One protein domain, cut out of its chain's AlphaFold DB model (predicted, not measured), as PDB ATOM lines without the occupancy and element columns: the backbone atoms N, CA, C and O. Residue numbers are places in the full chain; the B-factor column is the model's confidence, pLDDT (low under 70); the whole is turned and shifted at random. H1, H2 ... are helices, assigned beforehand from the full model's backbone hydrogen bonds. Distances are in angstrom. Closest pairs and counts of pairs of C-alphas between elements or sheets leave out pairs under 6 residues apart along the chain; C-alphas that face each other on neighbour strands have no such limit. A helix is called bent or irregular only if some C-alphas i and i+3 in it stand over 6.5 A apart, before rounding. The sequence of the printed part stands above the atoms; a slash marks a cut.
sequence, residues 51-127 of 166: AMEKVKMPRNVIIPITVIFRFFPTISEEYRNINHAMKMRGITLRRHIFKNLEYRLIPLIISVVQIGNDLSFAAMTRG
ATOM      1  N   ALA A  51     -29.550 -38.638 -50.565       59.84
ATOM      2  CA  ALA A  51     -29.565 -39.180 -51.920       59.84
ATOM      3  C   ALA A  51     -29.939 -38.112 -52.964       59.84
ATOM      4  O   ALA A  51     -29.269 -38.016 -53.993       59.84
ATOM      5  N   MET A  52     -30.942 -37.269 -52.689       56.31
ATOM      6  CA  MET A  52     -31.324 -36.149 -53.563       56.31
ATOM      7  C   MET A  52     -30.188 -35.130 -53.735       56.31
ATOM      8  O   MET A  52     -29.955 -34.647 -54.841       56.31
ATOM      9  N   GLU A  53     -29.422 -34.862 -52.676       56.16
ATOM     10  CA  GLU A  53     -28.226 -34.012 -52.723       56.16
ATOM     11  C   GLU A  53     -27.125 -34.597 -53.632       56.16
ATOM     12  O   GLU A  53     -26.376 -33.865 -54.283       56.16
ATOM     13  N   LYS A  54     -27.069 -35.930 -53.758       54.28
ATOM     14  CA  LYS A  54     -26.093 -36.656 -54.584       54.28
ATOM     15  C   LYS A  54     -26.432 -36.662 -56.078       54.28
ATOM     16  O   LYS A  54     -25.526 -36.784 -56.901       54.28
ATOM     17  N   VAL A  55     -27.702 -36.469 -56.448       56.28
ATOM     18  CA  VAL A  55     -28.196 -36.454 -57.845       56.28
ATOM     19  C   VAL A  55     -27.882 -35.125 -58.566       56.28
ATOM     20  O   VAL A  55     -28.531 -34.766 -59.540       56.28
ATOM     21  N   LYS A  56     -26.851 -34.377 -58.133       53.31
ATOM     22  CA  LYS A  56     -26.417 -33.103 -58.749       53.31
ATOM     23  C   LYS A  56     -27.594 -32.154 -59.056       53.31
ATOM     24  O   LYS A  56     -27.604 -31.488 -60.090       53.31
ATOM     25  N   MET A  57     -28.588 -32.074 -58.170       54.72
ATOM     26  CA  MET A  57     -29.600 -31.025 -58.287       54.72
ATOM     27  C   MET A  57     -28.965 -29.650 -58.021       54.72
ATOM     28  O   MET A  57     -27.996 -29.550 -57.259       54.72
ATOM     29  N   PRO A  58     -29.467 -28.574 -58.653       59.59
ATOM     30  CA  PRO A  58     -28.951 -27.231 -58.429       59.59
ATOM     31  C   PRO A  58     -29.034 -26.863 -56.939       59.59
ATOM     32  O   PRO A  58     -30.047 -27.104 -56.278       59.59
ATOM     33  N   ARG A  59     -27.960 -26.258 -56.411       59.25
ATOM     34  CA  ARG A  59     -27.797 -25.916 -54.980       59.25
ATOM     35  C   ARG A  59     -28.957 -25.082 -54.423       59.25
ATOM     36  O   ARG A  59     -29.286 -25.214 -53.247       59.25
ATOM     37  N   ASN A  60     -29.606 -24.306 -55.290       62.44
ATOM     38  CA  ASN A  60     -30.772 -23.474 -54.990       62.44
ATOM     39  C   ASN A  60     -31.966 -24.281 -54.457       62.44
ATOM     40  O   ASN A  60     -32.824 -23.714 -53.796       62.44
ATOM     41  N   VAL A  61     -32.028 -25.585 -54.735       64.50
ATOM     42  CA  VAL A  61     -33.139 -26.460 -54.334       64.50
ATOM     43  C   VAL A  61     -32.761 -27.335 -53.137       64.50
ATOM     44  O   VAL A  61     -33.562 -27.513 -52.224       64.50
ATOM     45  N   ILE A  62     -31.519 -27.822 -53.082       65.88
ATOM     46  CA  ILE A  62     -31.053 -28.717 -52.008       65.88
ATOM     47  C   ILE A  62     -31.032 -28.000 -50.650       65.88
ATOM     48  O   ILE A  62     -31.500 -28.556 -49.657       65.88
ATOM     49  N   ILE A  63     -30.523 -26.763 -50.596       71.69
ATOM     50  CA  ILE A  63     -30.383 -26.022 -49.332       71.69
ATOM     51  C   ILE A  63     -31.756 -25.777 -48.678       71.69
ATOM     52  O   ILE A  63     -31.915 -26.156 -47.514       71.69
ATOM     53  N   PRO A  64     -32.774 -25.237 -49.386       72.25
ATOM     54  CA  PRO A  64     -34.115 -25.095 -48.821       72.25
ATOM     55  C   PRO A  64     -34.727 -26.423 -48.383       72.25
ATOM     56  O   PRO A  64     -35.340 -26.477 -47.323       72.25
ATOM     57  N   ILE A  65     -34.536 -27.504 -49.147       72.56
ATOM     58  CA  ILE A  65     -35.080 -28.824 -48.806       72.56
ATOM     59  C   ILE A  65     -34.495 -29.336 -47.483       72.56
ATOM     60  O   ILE A  65     -35.248 -29.698 -46.579       72.56
ATOM     61  N   THR A  66     -33.169 -29.324 -47.323       69.00
ATOM     62  CA  THR A  66     -32.507 -29.777 -46.085       69.00
ATOM     63  C   THR A  66     -32.941 -28.950 -44.878       69.00
ATOM     64  O   THR A  66     -33.152 -29.481 -43.785       69.00
ATOM     65  N   VAL A  67     -33.110 -27.647 -45.082       72.88
ATOM     66  CA  VAL A  67     -33.633 -26.725 -44.083       72.88
ATOM     67  C   VAL A  67     -35.073 -27.111 -43.722       72.88
ATOM     68  O   VAL A  67     -35.318 -27.446 -42.567       72.88
ATOM     69  N   ILE A  68     -35.996 -27.214 -44.684       80.50
ATOM     70  CA  ILE A  68     -37.392 -27.634 -44.456       80.50
ATOM     71  C   ILE A  68     -37.462 -28.931 -43.648       80.50
ATOM     72  O   ILE A  68     -38.203 -29.001 -42.672       80.50
ATOM     73  N   PHE A  69     -36.664 -29.941 -43.985       70.50
ATOM     74  CA  PHE A  69     -36.678 -31.213 -43.266       70.50
ATOM     75  C   PHE A  69     -36.127 -31.144 -41.843       70.50
ATOM     76  O   PHE A  69     -36.564 -31.909 -40.985       70.50
ATOM     77  N   ARG A  70     -35.198 -30.225 -41.563       73.88
ATOM     78  CA  ARG A  70     -34.724 -29.962 -40.200       73.88
ATOM     79  C   ARG A  70     -35.705 -29.096 -39.403       73.88
ATOM     80  O   ARG A  70     -35.744 -29.227 -38.186       73.88
ATOM     81  N   PHE A  71     -36.507 -28.268 -40.072       71.31
ATOM     82  CA  PHE A  71     -37.541 -27.428 -39.456       71.31
ATOM     83  C   PHE A  71     -38.882 -28.145 -39.271       71.31
ATOM     84  O   PHE A  71     -39.609 -27.843 -38.331       71.31
ATOM     85  N   PHE A  72     -39.199 -29.135 -40.102       77.56
ATOM     86  CA  PHE A  72     -40.390 -29.970 -39.970       77.56
ATOM     87  C   PHE A  72     -40.572 -30.580 -38.564       77.56
ATOM     88  O   PHE A  72     -41.673 -30.450 -38.019       77.56
ATOM     89  N   PRO A  73     -39.546 -31.185 -37.920       77.69
ATOM     90  CA  PRO A  73     -39.692 -31.669 -36.547       77.69
ATOM     91  C   PRO A  73     -39.988 -30.532 -35.558       77.69
ATOM     92  O   PRO A  73     -40.839 -30.702 -34.691       77.69
ATOM     93  N   THR A  74     -39.372 -29.360 -35.728       81.94
ATOM     94  CA  THR A  74     -39.628 -28.184 -34.882       81.94
ATOM     95  C   THR A  74     -41.055 -27.659 -35.048       81.94
ATOM     96  O   THR A  74     -41.712 -27.365 -34.058       81.94
ATOM     97  N   ILE A  75     -41.589 -27.607 -36.273       80.19
ATOM     98  CA  ILE A  75     -42.982 -27.198 -36.531       80.19
ATOM     99  C   ILE A  75     -43.968 -28.184 -35.893       80.19
ATOM    100  O   ILE A  75     -44.989 -27.775 -35.342       80.19
ATOM    101  N   SER A  76     -43.673 -29.487 -35.943       81.19
ATOM    102  CA  SER A  76     -44.494 -30.507 -35.283       81.19
ATOM    103  C   SER A  76     -44.516 -30.325 -33.761       81.19
ATOM    104  O   SER A  76     -45.570 -30.437 -33.128       81.19
ATOM    105  N   GLU A  77     -43.365 -29.997 -33.179       83.88
ATOM    106  CA  GLU A  77     -43.236 -29.705 -31.755       83.88
ATOM    107  C   GLU A  77     -43.975 -28.419 -31.363       83.88
ATOM    108  O   GLU A  77     -44.768 -28.441 -30.421       83.88
ATOM    109  N   GLU A  78     -43.836 -27.346 -32.142       80.62
ATOM    110  CA  GLU A  78     -44.584 -26.096 -31.967       80.62
ATOM    111  C   GLU A  78     -46.097 -26.305 -32.079       80.62
ATOM    112  O   GLU A  78     -46.864 -25.843 -31.232       80.62
ATOM    113  N   TYR A  79     -46.554 -27.089 -33.057       81.56
ATOM    114  CA  TYR A  79     -47.965 -27.451 -33.178       81.56
ATOM    115  C   TYR A  79     -48.475 -28.170 -31.924       81.56
ATOM    116  O   TYR A  79     -49.584 -27.902 -31.444       81.56
ATOM    117  N   ARG A  80     -47.665 -29.070 -31.357       83.38
ATOM    118  CA  ARG A  80     -47.995 -29.781 -30.121       83.38
ATOM    119  C   ARG A  80     -48.033 -28.828 -28.926       83.38
ATOM    120  O   ARG A  80     -48.992 -28.889 -28.157       83.38
ATOM    121  N   ASN A  81     -47.076 -27.913 -28.810       81.25
ATOM    122  CA  ASN A  81     -47.024 -26.899 -27.753       81.25
ATOM    123  C   ASN A  81     -48.243 -25.968 -27.802       81.25
ATOM    124  O   ASN A  81     -48.926 -25.789 -26.792       81.25
ATOM    125  N   ILE A  82     -48.599 -25.469 -28.988       81.44
ATOM    126  CA  ILE A  82     -49.802 -24.654 -29.203       81.44
ATOM    127  C   ILE A  82     -51.061 -25.461 -28.862       81.44
ATOM    128  O   ILE A  82     -51.963 -24.960 -28.190       81.44
ATOM    129  N   ASN A  83     -51.136 -26.735 -29.259       78.56
ATOM    130  CA  ASN A  83     -52.258 -27.609 -28.910       78.56
ATOM    131  C   ASN A  83     -52.395 -27.792 -27.384       78.56
ATOM    132  O   ASN A  83     -53.511 -27.724 -26.864       78.56
ATOM    133  N   HIS A  84     -51.285 -27.967 -26.661       80.75
ATOM    134  CA  HIS A  84     -51.280 -28.038 -25.199       80.75
ATOM    135  C   HIS A  84     -51.700 -26.711 -24.550       80.75
ATOM    136  O   HIS A  84     -52.564 -26.725 -23.675       80.75
ATOM    137  N   ALA A  85     -51.187 -25.571 -25.020       80.25
ATOM    138  CA  ALA A  85     -51.560 -24.246 -24.520       80.25
ATOM    139  C   ALA A  85     -53.053 -23.938 -24.739       80.25
ATOM    140  O   ALA A  85     -53.739 -23.441 -23.845       80.25
ATOM    141  N   MET A  86     -53.596 -24.304 -25.903       72.38
ATOM    142  CA  MET A  86     -55.023 -24.151 -26.208       72.38
ATOM    143  C   MET A  86     -55.898 -25.077 -25.349       72.38
ATOM    144  O   MET A  86     -56.987 -24.681 -24.933       72.38
ATOM    145  N   LYS A  87     -55.406 -26.279 -25.016       73.88
ATOM    146  CA  LYS A  87     -56.072 -27.197 -24.079       73.88
ATOM    147  C   LYS A  87     -56.059 -26.655 -22.640       73.88
ATOM    148  O   LYS A  87     -57.067 -26.789 -21.953       73.88
ATOM    149  N   MET A  88     -54.973 -26.004 -22.206       73.81
ATOM    150  CA  MET A  88     -54.880 -25.333 -20.894       73.81
ATOM    151  C   MET A  88     -55.831 -24.136 -20.770       73.81
ATOM    152  O   MET A  88     -56.378 -23.900 -19.700       73.81
ATOM    153  N   ARG A  89     -56.102 -23.424 -21.872       67.56
ATOM    154  CA  ARG A  89     -57.087 -22.326 -21.929       67.56
ATOM    155  C   ARG A  89     -58.553 -22.791 -21.932       67.56
ATOM    156  O   ARG A  89     -59.448 -21.978 -22.127       67.56
ATOM    157  N   GLY A  90     -58.821 -24.087 -21.742       64.69
ATOM    158  CA  GLY A  90     -60.181 -24.629 -21.649       64.69
ATOM    159  C   GLY A  90     -60.935 -24.707 -22.982       64.69
ATOM    160  O   GLY A  90     -62.126 -25.024 -22.998       64.69
ATOM    161  N   ILE A  91     -60.256 -24.463 -24.111       63.28
ATOM    162  CA  ILE A  91     -60.845 -24.533 -25.451       63.28
ATOM    163  C   ILE A  91     -61.015 -26.009 -25.816       63.28
ATOM    164  O   ILE A  91     -60.163 -26.654 -26.429       63.28
ATOM    165  N   THR A  92     -62.130 -26.577 -25.373       60.81
ATOM    166  CA  THR A  92     -62.548 -27.928 -25.726       60.81
ATOM    167  C   THR A  92     -63.127 -27.920 -27.140       60.81
ATOM    168  O   THR A  92     -63.922 -27.055 -27.510       60.81
ATOM    169  N   LEU A  93     -62.757 -28.921 -27.944       59.88
ATOM    170  CA  LEU A  93     -63.174 -29.105 -29.346       59.88
ATOM    171  C   LEU A  93     -64.705 -29.190 -29.558       59.88
ATOM    172  O   LEU A  93     -65.172 -29.337 -30.681       59.88
ATOM    173  N   ARG A  94     -65.486 -29.146 -28.474       61.66
ATOM    174  CA  ARG A  94     -66.823 -29.727 -28.359       61.66
ATOM    175  C   ARG A  94     -67.957 -28.852 -28.896       61.66
ATOM    176  O   ARG A  94     -69.051 -29.373 -29.059       61.66
ATOM    177  N   ARG A  95     -67.739 -27.551 -29.144       59.75
ATOM    178  CA  ARG A  95     -68.831 -26.626 -29.521       59.75
ATOM    179  C   ARG A  95     -68.690 -25.961 -30.891       59.75
ATOM    180  O   ARG A  95     -69.688 -25.848 -31.587       59.75
ATOM    181  N   HIS A  96     -67.482 -25.583 -31.319       62.84
ATOM    182  CA  HIS A  96     -67.251 -24.997 -32.649       62.84
ATOM    183  C   HIS A  96     -65.868 -25.372 -33.195       62.84
ATOM    184  O   HIS A  96     -64.884 -24.680 -32.943       62.84
ATOM    185  N   ILE A  97     -65.795 -26.457 -33.972       66.69
ATOM    186  CA  ILE A  97     -64.543 -26.942 -34.582       66.69
ATOM    187  C   ILE A  97     -63.932 -25.872 -35.501       66.69
ATOM    188  O   ILE A  97     -62.735 -25.623 -35.417       66.69
ATOM    189  N   PHE A  98     -64.754 -25.177 -36.296       73.38
ATOM    190  CA  PHE A  98     -64.293 -24.132 -37.220       73.38
ATOM    191  C   PHE A  98     -63.663 -22.927 -36.507       73.38
ATOM    192  O   PHE A  98     -62.550 -22.540 -36.848       73.38
ATOM    193  N   LYS A  99     -64.310 -22.390 -35.462       69.31
ATOM    194  CA  LYS A  99     -63.742 -21.280 -34.674       69.31
ATOM    195  C   LYS A  99     -62.478 -21.713 -33.927       69.31
ATOM    196  O   LYS A  99     -61.498 -20.983 -33.891       69.31
ATOM    197  N   ASN A 100     -62.464 -22.926 -33.371       71.38
ATOM    198  CA  ASN A 100     -61.287 -23.463 -32.681       71.38
ATOM    199  C   ASN A 100     -60.095 -23.686 -33.624       71.38
ATOM    200  O   ASN A 100     -58.949 -23.559 -33.192       71.38
ATOM    201  N   LEU A 101     -60.360 -24.022 -34.891       75.31
ATOM    202  CA  LEU A 101     -59.336 -24.155 -35.920       75.31
ATOM    203  C   LEU A 101     -58.713 -22.791 -36.228       75.31
ATOM    204  O   LEU A 101     -57.495 -22.670 -36.190       75.31
ATOM    205  N   GLU A 102     -59.535 -21.763 -36.439       80.31
ATOM    206  CA  GLU A 102     -59.082 -20.391 -36.693       80.31
ATOM    207  C   GLU A 102     -58.166 -19.879 -35.566       80.31
ATOM    208  O   GLU A 102     -57.030 -19.479 -35.821       80.31
ATOM    209  N   TYR A 103     -58.577 -20.042 -34.302       75.12
ATOM    210  CA  TYR A 103     -57.762 -19.648 -33.144       75.12
ATOM    211  C   TYR A 103     -56.461 -20.443 -32.968       75.12
ATOM    212  O   TYR A 103     -55.570 -19.981 -32.260       75.12
ATOM    213  N   ARG A 104     -56.331 -21.638 -33.558       77.50
ATOM    214  CA  ARG A 104     -55.088 -22.428 -33.528       77.50
ATOM    215  C   ARG A 104     -54.191 -22.132 -34.722       77.50
ATOM    216  O   ARG A 104     -52.973 -22.106 -34.573       77.50
ATOM    217  N   LEU A 105     -54.789 -21.936 -35.893       80.38
ATOM    218  CA  LEU A 105     -54.067 -21.682 -37.132       80.38
ATOM    219  C   LEU A 105     -53.413 -20.306 -37.122       80.38
ATOM    220  O   LEU A 105     -52.254 -20.213 -37.501       80.38
ATOM    221  N   ILE A 106     -54.099 -19.268 -36.634       86.06
ATOM    222  CA  ILE A 106     -53.539 -17.909 -36.565       86.06
ATOM    223  C   ILE A 106     -52.196 -17.875 -35.804       86.06
ATOM    224  O   ILE A 106     -51.199 -17.470 -36.403       86.06
ATOM    225  N   PRO A 107     -52.095 -18.334 -34.536       83.94
ATOM    226  CA  PRO A 107     -50.821 -18.329 -33.815       83.94
ATOM    227  C   PRO A 107     -49.784 -19.272 -34.432       83.94
ATOM    228  O   PRO A 107     -48.606 -18.935 -34.441       83.94
ATOM    229  N   LEU A 108     -50.199 -20.412 -35.000       84.50
ATOM    230  CA  LEU A 108     -49.282 -21.319 -35.697       84.50
ATOM    231  C   LEU A 108     -48.639 -20.641 -36.914       84.50
ATOM    232  O   LEU A 108     -47.429 -20.734 -37.096       84.50
ATOM    233  N   ILE A 109     -49.434 -19.945 -37.729       87.88
ATOM    234  CA  ILE A 109     -48.950 -19.226 -38.912       87.88
ATOM    235  C   ILE A 109     -47.970 -18.129 -38.493       87.88
ATOM    236  O   ILE A 109     -46.898 -18.031 -39.083       87.88
ATOM    237  N   ILE A 110     -48.294 -17.352 -37.453       89.44
ATOM    238  CA  ILE A 110     -47.410 -16.293 -36.940       89.44
ATOM    239  C   ILE A 110     -46.063 -16.881 -36.495       89.44
ATOM    240  O   ILE A 110     -45.020 -16.389 -36.928       89.44
ATOM    241  N   SER A 111     -46.067 -17.965 -35.711       85.94
ATOM    242  CA  SER A 111     -44.832 -18.634 -35.281       85.94
ATOM    243  C   SER A 111     -44.010 -19.152 -36.464       85.94
ATOM    244  O   SER A 111     -42.799 -18.954 -36.505       85.94
ATOM    245  N   VAL A 112     -44.648 -19.779 -37.461       85.06
ATOM    246  CA  VAL A 112     -43.956 -20.298 -38.654       85.06
ATOM    247  C   VAL A 112     -43.332 -19.169 -39.479       85.06
ATOM    248  O   VAL A 112     -42.190 -19.302 -39.918       85.06
ATOM    249  N   VAL A 113     -44.039 -18.049 -39.661       88.94
ATOM    250  CA  VAL A 113     -43.513 -16.868 -40.368       88.94
ATOM    251  C   VAL A 113     -42.309 -16.287 -39.631       88.94
ATOM    252  O   VAL A 113     -41.305 -15.967 -40.263       88.94
ATOM    253  N   GLN A 114     -42.368 -16.193 -38.302       88.56
ATOM    254  CA  GLN A 114     -41.265 -15.654 -37.512       88.56
ATOM    255  C   GLN A 114     -40.021 -16.551 -37.563       88.56
ATOM    256  O   GLN A 114     -38.933 -16.060 -37.850       88.56
ATOM    257  N   ILE A 115     -40.189 -17.870 -37.424       85.62
ATOM    258  CA  ILE A 115     -39.097 -18.846 -37.580       85.62
ATOM    259  C   ILE A 115     -38.484 -18.766 -38.989       85.62
ATOM    260  O   ILE A 115     -37.263 -18.807 -39.145       85.62
ATOM    261  N   GLY A 116     -39.322 -18.642 -40.023       85.56
ATOM    262  CA  GLY A 116     -38.873 -18.493 -41.407       85.56
ATOM    263  C   GLY A 116     -38.086 -17.201 -41.641       85.56
ATOM    264  O   GLY A 116     -37.066 -17.221 -42.334       85.56
ATOM    265  N   ASN A 117     -38.515 -16.095 -41.030       88.94
ATOM    266  CA  ASN A 117     -37.802 -14.822 -41.082       88.94
ATOM    267  C   ASN A 117     -36.444 -14.913 -40.382       88.94
ATOM    268  O   ASN A 117     -35.438 -14.565 -40.993       88.94
ATOM    269  N   ASP A 118     -36.385 -15.449 -39.163       87.00
ATOM    270  CA  ASP A 118     -35.132 -15.615 -38.412       87.00
ATOM    271  C   ASP A 118     -34.122 -16.473 -39.181       87.00
ATOM    272  O   ASP A 118     -32.936 -16.144 -39.279       87.00
ATOM    273  N   LEU A 119     -34.600 -17.553 -39.800       84.44
ATOM    274  CA  LEU A 119     -33.807 -18.403 -40.678       84.44
ATOM    275  C   LEU A 119     -33.321 -17.653 -41.926       84.44
ATOM    276  O   LEU A 119     -32.164 -17.805 -42.315       84.44
ATOM    277  N   SER A 120     -34.185 -16.851 -42.549       85.56
ATOM    278  CA  SER A 120     -33.840 -16.060 -43.733       85.56
ATOM    279  C   SER A 120     -32.788 -15.003 -43.393       85.56
ATOM    280  O   SER A 120     -31.796 -14.876 -44.109       85.56
ATOM    281  N   PHE A 121     -32.920 -14.314 -42.255       86.44
ATOM    282  CA  PHE A 121     -31.905 -13.393 -41.739       86.44
ATOM    283  C   PHE A 121     -30.594 -14.111 -41.404       86.44
ATOM    284  O   PHE A 121     -29.517 -13.636 -41.770       86.44
ATOM    285  N   ALA A 122     -30.652 -15.290 -40.781       83.38
ATOM    286  CA  ALA A 122     -29.472 -16.112 -40.523       83.38
ATOM    287  C   ALA A 122     -28.793 -16.596 -41.818       83.38
ATOM    288  O   ALA A 122     -27.570 -16.717 -41.868       83.38
ATOM    289  N   ALA A 123     -29.560 -16.873 -42.875       80.88
ATOM    290  CA  ALA A 123     -29.035 -17.263 -44.181       80.88
ATOM    291  C   ALA A 123     -28.397 -16.074 -44.920       80.88
ATOM    292  O   ALA A 123     -27.294 -16.207 -45.453       80.88
ATOM    293  N   MET A 124     -29.049 -14.908 -44.901       82.81
ATOM    294  CA  MET A 124     -28.531 -13.672 -45.496       82.81
ATOM    295  C   MET A 124     -27.238 -13.216 -44.810       82.81
ATOM    296  O   MET A 124     -26.250 -12.946 -45.486       82.81
ATOM    297  N   THR A 125     -27.192 -13.218 -43.473       84.38
ATOM    298  CA  THR A 125     -25.984 -12.843 -42.706       84.38
ATOM    299  C   THR A 125     -24.830 -13.831 -42.880       84.38
ATOM    300  O   THR A 125     -23.669 -13.432 -42.837       84.38
ATOM    301  N   ARG A 126     -25.120 -15.115 -43.131       76.75
ATOM    302  CA  ARG A 126     -24.113 -16.132 -43.486       76.75
ATOM    303  C   ARG A 126     -23.667 -16.075 -44.952       76.75
ATOM    304  O   ARG A 126     -22.806 -16.863 -45.334       76.75
ATOM    305  N   GLY A 127     -24.217 -15.159 -45.750       73.12
ATOM    306  CA  GLY A 127     -23.829 -14.957 -47.141       73.12
ATOM    307  C   GLY A 127     -24.242 -16.120 -48.038       73.12
ATOM    308  O   GLY A 127     -23.396 -16.692 -48.719       73.12
TER     309      GLY A 127
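Overview. This is residues 51 to 127 of the 166 residues of the protein "Cobalt transport protein" of Staphylococcus lugdunensis (UniProt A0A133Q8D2). What shape would one see first? The printed part is a long helical hairpin, H2 and H3, whose two helices run opposite ways and cross as a slender X, spreading from each other on both sides of the place where they touch; the tiny helix H1 sits near the beginning of H2. What is it made of? The printed part has 77 residues with three named helices, H1, H2 and H3 in that order, and no named strand, and the class is all helix. How large and how dense is it? It is elongated, spanning 52 by 28 by 18 A, and only just loose, close to extended, with a radius of gyration of the C-alphas of 16.9 A.

Arrangement. How does the first helix stand to the next? H1, residues 51 to 54, and H2, residues 59 to 88, are close but not clearly touching; their closest C-alphas, those of Glu 53 and Ile 62, are 6.0 A apart. Where does H2 meet the last helix? H2 touches H3, residues 97 to 125, with residues 75 to 86 alone, and H3 touches H2 with residues 104 to 112 alone. The closest C-alphas, those of Tyr 79 and Leu 108, are 6.8 A apart. They form a helical hairpin at a steep tilt of 39 degrees, opposite ways, while H1 and H3 are apart. What do the backbone N and O atoms show? The O i to N i+4 pairs are within hydrogen-bond range in 23 of 26 cases in H2 and 24 of 25 in H3; H1 is too short for such a pair, and its one O i to N i+3 pair is within range.

Along the chain. Where does the printed part begin? H1 begins at C-alpha 51, at (-29.565, -39.180, -51.920), and measures 5.1 A from first to last C-alpha. How does H2 run? H2 measures 43.5 A from C-alpha 59 to C-alpha 88, at (-54.880, -25.333, -20.894), with a kink of 34 degrees near residue 72. It is neither bent nor irregular, but only just: C-alphas 70 and 73 are 6.4 A apart. Where does H3 end? H3 measures 41.9 A and ends at C-alpha 125, at (-25.984, -12.843, -42.706).

Size, cuts and confidence. How far does it reach? The two C-alphas farthest apart, those of Lys 56 and Arg 95, are 51.9 A apart. Are there cuts or long links? The printed part has no cut; the link from H1 to H2 is tight and that from H2 to H3 is short. Which stretches stand free? They are residues 55 to 60, residues 94 to 99, of which 97 to 99 belong to H3, and residues 120 to 127, of which 120 to 125 belong to H3. Where is confidence low? The mean pLDDT of the printed part is 74.6, and 23 residues are under 70: residues 51 to 62, 66, 89 to 97 and 99.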